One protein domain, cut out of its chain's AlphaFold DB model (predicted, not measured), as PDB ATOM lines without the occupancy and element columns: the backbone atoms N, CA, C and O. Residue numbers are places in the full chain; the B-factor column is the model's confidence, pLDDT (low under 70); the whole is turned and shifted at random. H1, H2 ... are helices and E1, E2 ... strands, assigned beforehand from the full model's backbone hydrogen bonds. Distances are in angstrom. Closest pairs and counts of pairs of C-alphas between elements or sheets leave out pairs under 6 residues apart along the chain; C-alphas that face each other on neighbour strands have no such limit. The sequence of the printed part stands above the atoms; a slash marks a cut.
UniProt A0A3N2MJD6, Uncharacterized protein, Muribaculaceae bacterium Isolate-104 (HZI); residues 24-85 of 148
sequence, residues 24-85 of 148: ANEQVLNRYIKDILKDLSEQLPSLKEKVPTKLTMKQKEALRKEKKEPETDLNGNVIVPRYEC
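What this domain is: This is residues 24 to 85 of the 148 residues of an uncharacterized protein of Muribaculaceae bacterium Isolate-104 (HZI) (UniProt A0A3N2MJD6). What shape do these atoms make? A short two-stranded ribbon, E1 with E2, lies between two helices set far from each other, H1 on one side and H2 on the other, and the small helix H3 fills part of the space between the ribbon and H1. What is it made of? The 62 printed residues hold three named helices and two named strands in the order H1, E1, H2, E2, H3, a mixed class, with the sheet E1 - E2 antiparallel. How spread out is it? It is only just loose, close to compact, with a radius of gyration of the C-alphas of 13.0 A and spans of 28 by 28 by 17 A.

Where its parts are: Where does the first element run? H1, residues 26 to 40, begins at C-alpha 26 (224.590, 266.030, 190.722) and is 20.9 A long. What follows? E1 is residues 50 to 53, H2 is residues 57 to 66 and 14.3 A long, E2 is residues 78 to 81, and H3 is residues 82 to 85, ending at C-alpha 85 (230.672, 254.018, 185.257).

How they stand to each other: How do the strands pair? E1 and E2 are antiparallel at 134 degrees, with N 51 and O 80 within hydrogen-bond range at 2.8 A. What does H1 touch? With residues 34 to 38 alone it touches H3, the closest C-alphas being those of Leu 37 and Tyr 83, 5.4 A apart. And H2? It touches no helix, and is apart from H1 and H3. Are the helix backbones bonded throughout? In H1 and H2 every O i to N i+4 pair is within hydrogen-bond range; H3 is too short for such a pair.

The domain as a whole: How large is it? The two C-alphas farthest apart, those of Ala 24 and Leu 74, are 38.9 A apart, and residues 24 to 29, of which 26 to 29 belong to H1, stand free. Is anything cut, long or uncertain? The printed part has no cut, the link from H2 to E2 is long with 11 residues, and no printed residue is under 70 in pLDDT.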
ATOM      1  N   ALA A  24     219.044 270.567 191.244       85.56
ATOM      2  CA  ALA A  24     219.397 269.169 191.437       85.56
ATOM      3  C   ALA A  24     220.835 269.035 191.955       85.56
ATOM      4  O   ALA A  24     221.751 269.708 191.482       85.56
ATOM      5  N   ASN A  25     221.040 268.134 192.915       92.12
ATOM      6  CA  ASN A  25     222.372 267.735 193.350       92.12
ATOM      7  C   ASN A  25     222.904 266.646 192.403       92.12
ATOM      8  O   ASN A  25     222.315 265.571 192.291       92.12
ATOM      9  N   GLU A  26     224.020 266.927 191.729       89.25
ATOM     10  CA  GLU A  26     224.590 266.030 190.722       89.25
ATOM     11  C   GLU A  26     225.026 264.683 191.312       89.25
ATOM     12  O   GLU A  26     224.825 263.641 190.690       89.25
ATOM     13  N   GLN A  27     225.581 264.670 192.528       90.06
ATOM     14  CA  GLN A  27     225.993 263.427 193.177       90.06
ATOM     15  C   GLN A  27     224.791 262.527 193.487       90.06
ATOM     16  O   GLN A  27     224.863 261.314 193.294       90.06
ATOM     17  N   VAL A  28     223.683 263.123 193.935       92.94
ATOM     18  CA  VAL A  28     222.430 262.407 194.203       92.94
ATOM     19  C   VAL A  28     221.825 261.867 192.907       92.94
ATOM     20  O   VAL A  28     221.457 260.697 192.860       92.94
ATOM     21  N   LEU A  29     221.788 262.678 191.845       92.88
ATOM     22  CA  LEU A  29     221.329 262.240 190.526       92.88
ATOM     23  C   LEU A  29     222.156 261.057 190.004       92.88
ATOM     24  O   LEU A  29     221.596 260.056 189.572       92.88
ATOM     25  N   ASN A  30     223.485 261.149 190.084       94.44
ATOM     26  CA  ASN A  30     224.379 260.088 189.626       94.44
ATOM     27  C   ASN A  30     224.198 258.789 190.415       94.44
ATOM     28  O   ASN A  30     224.312 257.716 189.832       94.44
ATOM     29  N   ARG A  31     223.885 258.865 191.714       93.56
ATOM     30  CA  ARG A  31     223.545 257.679 192.508       93.56
ATOM     31  C   ARG A  31     222.270 257.013 191.989       93.56
ATOM     32  O   ARG A  31     222.304 255.829 191.694       93.56
ATOM     33  N   TYR A  32     221.202 257.784 191.770       95.06
ATOM     34  CA  TYR A  32     219.958 257.237 191.222       95.06
ATOM     35  C   TYR A  32     220.135 256.628 189.828       95.06
ATOM     36  O   TYR A  32     219.581 255.569 189.557       95.06
ATOM     37  N   ILE A  33     220.929 257.259 188.954       94.44
ATOM     38  CA  ILE A  33     221.252 256.701 187.632       94.44
ATOM     39  C   ILE A  33     221.893 255.315 187.779       94.44
ATOM     40  O   ILE A  33     221.501 254.383 187.082       94.44
ATOM     41  N   LYS A  34     222.860 255.172 188.690       94.81
ATOM     42  CA  LYS A  34     223.549 253.899 188.926       94.81
ATOM     43  C   LYS A  34     222.629 252.839 189.514       94.81
ATOM     44  O   LYS A  34     222.685 251.707 189.052       94.81
ATOM     45  N   ASP A  35     221.782 253.206 190.473       95.38
ATOM     46  CA  ASP A  35     220.820 252.284 191.088       95.38
ATOM     47  C   ASP A  35     219.849 251.735 190.028       95.38
ATOM     48  O   ASP A  35     219.733 250.525 189.863       95.38
ATOM     49  N   ILE A  36     219.263 252.615 189.206       95.25
ATOM     50  CA  ILE A  36     218.365 252.220 188.110       95.25
ATOM     51  C   ILE A  36     219.080 251.307 187.106       95.25
ATOM     52  O   ILE A  36     218.533 250.296 186.669       95.25
ATOM     53  N   LEU A  37     220.310 251.651 186.714       95.06
ATOM     54  CA  LEU A  37     221.064 250.844 185.755       95.06
ATOM     55  C   LEU A  37     221.524 249.511 186.337       95.06
ATOM     56  O   LEU A  37     221.667 248.547 185.589       95.06
ATOM     57  N   LYS A  38     221.749 249.442 187.648       95.38
ATOM     58  CA  LYS A  38     222.052 248.198 188.347       95.38
ATOM     59  C   LYS A  38     220.849 247.261 188.311       95.38
ATOM     60  O   LYS A  38     221.034 246.103 187.948       95.38
ATOM     61  N   ASP A  39     219.649 247.758 188.585       95.31
ATOM     62  CA  ASP A  39     218.421 246.961 188.495       95.31
ATOM     63  C   ASP A  39     218.182 246.497 187.045       95.31
ATOM     64  O   ASP A  39     217.981 245.313 186.775       95.31
ATOM     65  N   LEU A  40     218.340 247.397 186.066       94.69
ATOM     66  CA  LEU A  40     218.229 247.057 184.639       94.69
ATOM     67  C   LEU A  40     219.289 246.057 184.165       94.69
ATOM     68  O   LEU A  40     219.063 245.319 183.205       94.69
ATOM     69  N   SER A  41     220.442 246.003 184.830       94.12
ATOM     70  CA  SER A  41     221.511 245.065 184.487       94.12
ATOM     71  C   SER A  41     221.105 243.599 184.681       94.12
ATOM     72  O   SER A  41     221.750 242.699 184.140       94.12
ATOM     73  N   GLU A  42     220.039 243.324 185.438       93.38
ATOM     74  CA  GLU A  42     219.451 241.986 185.542       93.38
ATOM     75  C   GLU A  42     218.859 241.509 184.219       93.38
ATOM     76  O   GLU A  42     219.019 240.343 183.869       93.38
ATOM     77  N   GLN A  43     218.255 242.424 183.464       94.50
ATOM     78  CA  GLN A  43     217.647 242.146 182.164       94.50
ATOM     79  C   GLN A  43     218.623 242.372 181.004       94.50
ATOM     80  O   GLN A  43     218.488 241.745 179.956       94.50
ATOM     81  N   LEU A  44     219.614 243.254 181.184       93.19
ATOM     82  CA  LEU A  44     220.589 243.637 180.162       93.19
ATOM     83  C   LEU A  44     222.017 243.262 180.594       93.19
ATOM     84  O   LEU A  44     222.696 244.064 181.247       93.19
ATOM     85  N   PRO A  45     222.524 242.078 180.188       91.88
ATOM     86  CA  PRO A  45     223.868 241.615 180.542       91.88
ATOM     87  C   PRO A  45     224.989 242.576 180.130       91.88
ATOM     88  O   PRO A  45     226.001 242.663 180.824       91.88
ATOM     89  N   SER A  46     224.788 243.359 179.063       92.62
ATOM     90  CA  SER A  46     225.753 244.359 178.583       92.62
ATOM     91  C   SER A  46     226.080 245.444 179.620       92.62
ATOM     92  O   SER A  46     227.160 246.035 179.595       92.62
ATOM     93  N   LEU A  47     225.183 245.696 180.582       92.38
ATOM     94  CA  LEU A  47     225.428 246.626 181.687       92.38
ATOM     95  C   LEU A  47     226.296 246.020 182.799       92.38
ATOM     96  O   LEU A  47     226.919 246.769 183.555       92.38
ATOM     97  N   LYS A  48     226.358 244.686 182.903       93.19
ATOM     98  CA  LYS A  48     227.207 243.967 183.869       93.19
ATOM     99  C   LYS A  48     228.631 243.754 183.367       93.19
ATOM    100  O   LYS A  48     229.499 243.418 184.171       93.19
ATOM    101  N   GLU A  49     228.874 243.956 182.073       93.81
ATOM    102  CA  GLU A  49     230.212 243.881 181.486       93.81
ATOM    103  C   GLU A  49     231.197 244.751 182.259       93.81
ATOM    104  O   GLU A  49     230.921 245.915 182.566       93.81
ATOM    105  N   LYS A  50     232.360 244.180 182.573       93.00
ATOM    106  CA  LYS A  50     233.413 244.895 183.282       93.00
ATOM    107  C   LYS A  50     234.181 245.757 182.294       93.00
ATOM    108  O   LYS A  50     234.712 245.259 181.307       93.00
ATOM    109  N   VAL A  51     234.238 247.052 182.578       92.31
ATOM    110  CA  VAL A  51     234.932 248.043 181.760       92.31
ATOM    111  C   VAL A  51     236.078 248.674 182.552       92.31
ATOM    112  O   VAL A  51     235.944 248.874 183.765       92.31
ATOM    113  N   PRO A  52     237.203 249.000 181.895       91.25
ATOM    114  CA  PRO A  52     238.329 249.641 182.555       91.25
ATOM    115  C   PRO A  52     237.960 251.058 183.000       91.25
ATOM    116  O   PRO A  52     237.318 251.824 182.280       91.25
ATOM    117  N   THR A  53     238.397 251.424 184.199       89.56
ATOM    118  CA  THR A  53     238.178 252.735 184.797       89.56
ATOM    119  C   THR A  53     239.375 253.170 185.635       89.56
ATOM    120  O   THR A  53     240.230 252.379 186.033       89.56
ATOM    121  N   LYS A  54     239.435 254.469 185.933       85.69
ATOM    122  CA  LYS A  54     240.418 255.039 186.856       85.69
ATOM    123  C   LYS A  54     239.716 255.414 188.150       85.69
ATOM    124  O   LYS A  54     238.832 256.267 188.159       85.69
ATOM    125  N   LEU A  55     240.145 254.805 189.251       83.19
ATOM    126  CA  LEU A  55     239.611 255.124 190.568       83.19
ATOM    127  C   LEU A  55     239.984 256.547 190.984       83.19
ATOM    128  O   LEU A  55     241.152 256.949 190.939       83.19
ATOM    129  N   THR A  56     238.986 257.280 191.468       82.94
ATOM    130  CA  THR A  56     239.185 258.565 192.140       82.94
ATOM    131  C   THR A  56     239.917 258.375 193.470       82.94
ATOM    132  O   THR A  56     239.878 257.300 194.073       82.94
ATOM    133  N   MET A  57     240.539 259.440 193.985       83.31
ATOM    134  CA  MET A  57     241.222 259.398 195.288       83.31
ATOM    135  C   MET A  57     240.295 258.929 196.419       83.31
ATOM    136  O   MET A  57     240.707 258.131 197.254       83.31
ATOM    137  N   LYS A  58     239.020 259.339 196.391       83.00
ATOM    138  CA  LYS A  58     238.009 258.912 197.370       83.00
ATOM    139  C   LYS A  58     237.708 257.415 197.289       83.00
ATOM    140  O   LYS A  58     237.599 256.765 198.322       83.00
ATOM    141  N   GLN A  59     237.597 256.864 196.081       83.69
ATOM    142  CA  GLN A  59     237.363 255.429 195.893       83.69
ATOM    143  C   GLN A  59     238.569 254.603 196.344       83.69
ATOM    144  O   GLN A  59     238.395 253.596 197.021       83.69
ATOM    145  N   LYS A  60     239.792 255.059 196.044       83.06
ATOM    146  CA  LYS A  60     241.019 254.417 196.544       83.06
ATOM    147  C   LYS A  60     241.072 254.412 198.072       83.06
ATOM    148  O   LYS A  60     241.424 253.404 198.675       83.06
ATOM    149  N   GLU A  61     240.701 255.522 198.706       83.31
ATOM    150  CA  GLU A  61     240.668 255.615 200.167       83.31
ATOM    151  C   GLU A  61     239.597 254.702 200.786       83.31
ATOM    152  O   GLU A  61     239.866 254.058 201.800       83.31
ATOM    153  N   ALA A  62     238.415 254.607 200.171       83.81
ATOM    154  CA  ALA A  62     237.353 253.699 200.605       83.81
ATOM    155  C   ALA A  62     237.798 252.229 200.532       83.81
ATOM    156  O   ALA A  62     237.693 251.513 201.524       83.81
ATOM    157  N   LEU A  63     238.406 251.814 199.415       84.12
ATOM    158  CA  LEU A  63     238.963 250.465 199.259       84.12
ATOM    159  C   LEU A  63     240.038 250.156 200.306       84.12
ATOM    160  O   LEU A  63     240.032 249.078 200.898       84.12
ATOM    161  N   ARG A  64     240.909 251.130 200.606       82.94
ATOM    162  CA  ARG A  64     241.935 250.991 201.650       82.94
ATOM    163  C   ARG A  64     241.324 250.813 203.043       82.94
ATOM    164  O   ARG A  64     241.843 250.025 203.829       82.94
ATOM    165  N   LYS A  65     240.237 251.526 203.359       85.31
ATOM    166  CA  LYS A  65     239.504 251.370 204.632       85.31
ATOM    167  C   LYS A  65     238.817 250.008 204.725       85.31
ATOM    168  O   LYS A  65     238.837 249.395 205.786       85.31
ATOM    169  N   GLU A  66     238.265 249.526 203.618       85.38
ATOM    170  CA  GLU A  66     237.601 248.221 203.524       85.38
ATOM    171  C   GLU A  66     238.571 247.039 203.355       85.38
ATOM    172  O   GLU A  66     238.124 245.895 203.353       85.38
ATOM    173  N   LYS A  67     239.883 247.295 203.223       81.88
ATOM    174  CA  LYS A  67     240.922 246.291 202.919       81.88
ATOM    175  C   LYS A  67     240.582 245.421 201.696       81.88
ATOM    176  O   LYS A  67     240.868 244.226 201.685       81.88
ATOM    177  N   LYS A  68     239.951 246.012 200.677       82.25
ATOM    178  CA  LYS A  68     239.630 245.335 199.413       82.25
ATOM    179  C   LYS A  68     240.609 245.755 198.330       82.25
ATOM    180  O   LYS A  68     240.766 246.949 198.075       82.25
ATOM    181  N   GLU A  69     241.201 244.773 197.664       79.38
ATOM    182  CA  GLU A  69     241.968 245.013 196.445       79.38
ATOM    183  C   GLU A  69     241.007 245.208 195.261       79.38
ATOM    184  O   GLU A  69     240.029 244.460 195.134       79.38
ATOM    185  N   PRO A  70     241.224 246.228 194.412       83.12
ATOM    186  CA  PRO A  70     240.419 246.419 193.218       83.12
ATOM    187  C   PRO A  70     240.696 245.306 192.209       83.12
ATOM    188  O   PRO A  70     241.837 244.901 192.005       83.12
ATOM    189  N   GLU A  71     239.652 244.848 191.530       86.88
ATOM    190  CA  GLU A  71     239.813 243.935 190.406       86.88
ATOM    191  C   GLU A  71     240.479 244.662 189.231       86.88
ATOM    192  O   GLU A  71     240.095 245.789 188.902       86.88
ATOM    193  N   THR A  72     241.465 244.026 188.596       88.00
ATOM    194  CA  THR A  72     242.224 244.608 187.482       88.00
ATOM    195  C   THR A  72     242.229 243.714 186.250       88.00
ATOM    196  O   THR A  72     242.195 242.489 186.362       88.00
ATOM    197  N   ASP A  73     242.321 244.327 185.071       88.25
ATOM    198  CA  ASP A  73     242.602 243.626 183.818       88.25
ATOM    199  C   ASP A  73     244.083 243.195 183.715       88.25
ATOM    200  O   ASP A  73     244.912 243.498 184.578       88.25
ATOM    201  N   LEU A  74     244.431 242.503 182.623       84.56
ATOM    202  CA  LEU A  74     245.804 242.065 182.324       84.56
ATOM    203  C   LEU A  74     246.804 243.228 182.179       84.56
ATOM    204  O   LEU A  74     248.008 243.020 182.292       84.56
ATOM    205  N   ASN A  75     246.310 244.445 181.942       84.19
ATOM    206  CA  ASN A  75     247.105 245.658 181.779       84.19
ATOM    207  C   ASN A  75     247.220 246.459 183.092       84.19
ATOM    208  O   ASN A  75     247.798 247.546 183.099       84.19
ATOM    209  N   GLY A  76     246.661 245.953 184.197       82.50
ATOM    210  CA  GLY A  76     246.651 246.620 185.499       82.50
ATOM    211  C   GLY A  76     245.628 247.756 185.628       82.50
ATOM    212  O   GLY A  76     245.684 248.519 186.595       82.50
ATOM    213  N   ASN A  77     244.685 247.901 184.691       87.25
ATOM    214  CA  ASN A  77     243.585 248.853 184.830       87.25
ATOM    215  C   ASN A  77     242.515 248.279 185.744       87.25
ATOM    216  O   ASN A  77     242.113 247.129 185.593       87.25
ATOM    217  N   VAL A  78     241.990 249.104 186.646       89.81
ATOM    218  CA  VAL A  78     240.865 248.703 187.494       89.81
ATOM    219  C   VAL A  78     239.626 248.506 186.632       89.81
ATOM    220  O   VAL A  78     239.301 249.378 185.827       89.81
ATOM    221  N   ILE A  79     238.917 247.400 186.821       92.12
ATOM    222  CA  ILE A  79     237.690 247.095 186.087       92.12
ATOM    223  C   ILE A  79     236.477 247.137 187.012       92.12
ATOM    224  O   ILE A  79     236.515 246.663 188.145       92.12
ATOM    225  N   VAL A  80     235.385 247.729 186.532       92.31
ATOM    226  CA  VAL A  80     234.106 247.790 187.255       92.31
ATOM    227  C   VAL A  80     232.949 247.529 186.289       92.31
ATOM    228  O   VAL A  80     233.109 247.762 185.089       92.31
ATOM    229  N   PRO A  81     231.783 247.062 186.764       93.88
ATOM    230  CA  PRO A  81     230.610 246.899 185.910       93.88
ATOM    231  C   PRO A  81     230.232 248.203 185.199       93.88
ATOM    232  O   PRO A  81     230.291 249.281 185.793       93.88
ATOM    233  N   ARG A  82     229.802 248.115 183.936       93.31
ATOM    234  CA  ARG A  82     229.480 249.275 183.094       93.31
ATOM    235  C   ARG A  82     228.468 250.215 183.747       93.31
ATOM    236  O   ARG A  82     228.670 251.427 183.678       93.31
ATOM    237  N   TYR A  83     227.435 249.692 184.413       94.06
ATOM    238  CA  TYR A  83     226.443 250.523 185.113       94.06
ATOM    239  C   TYR A  83     227.071 251.455 186.168       94.06
ATOM    240  O   TYR A  83     226.601 252.575 186.352       94.06
ATOM    241  N   GLU A  84     228.174 251.051 186.806       92.56
ATOM    242  CA  GLU A  84     228.859 251.819 187.856       92.56
ATOM    243  C   GLU A  84     229.671 252.997 187.281       92.56
ATOM    244  O   GLU A  84     230.003 253.956 187.987       92.56
ATOM    245  N   CYS A  85     229.967 252.960 185.980       92.50
ATOM    246  CA  CYS A  85     230.672 254.018 185.257       92.50
ATOM    247  C   CYS A  85     229.737 255.097 184.691       92.50
ATOM    248  O   CYS A  85     230.214 256.144 184.240       92.50
TER     249      CYS A  85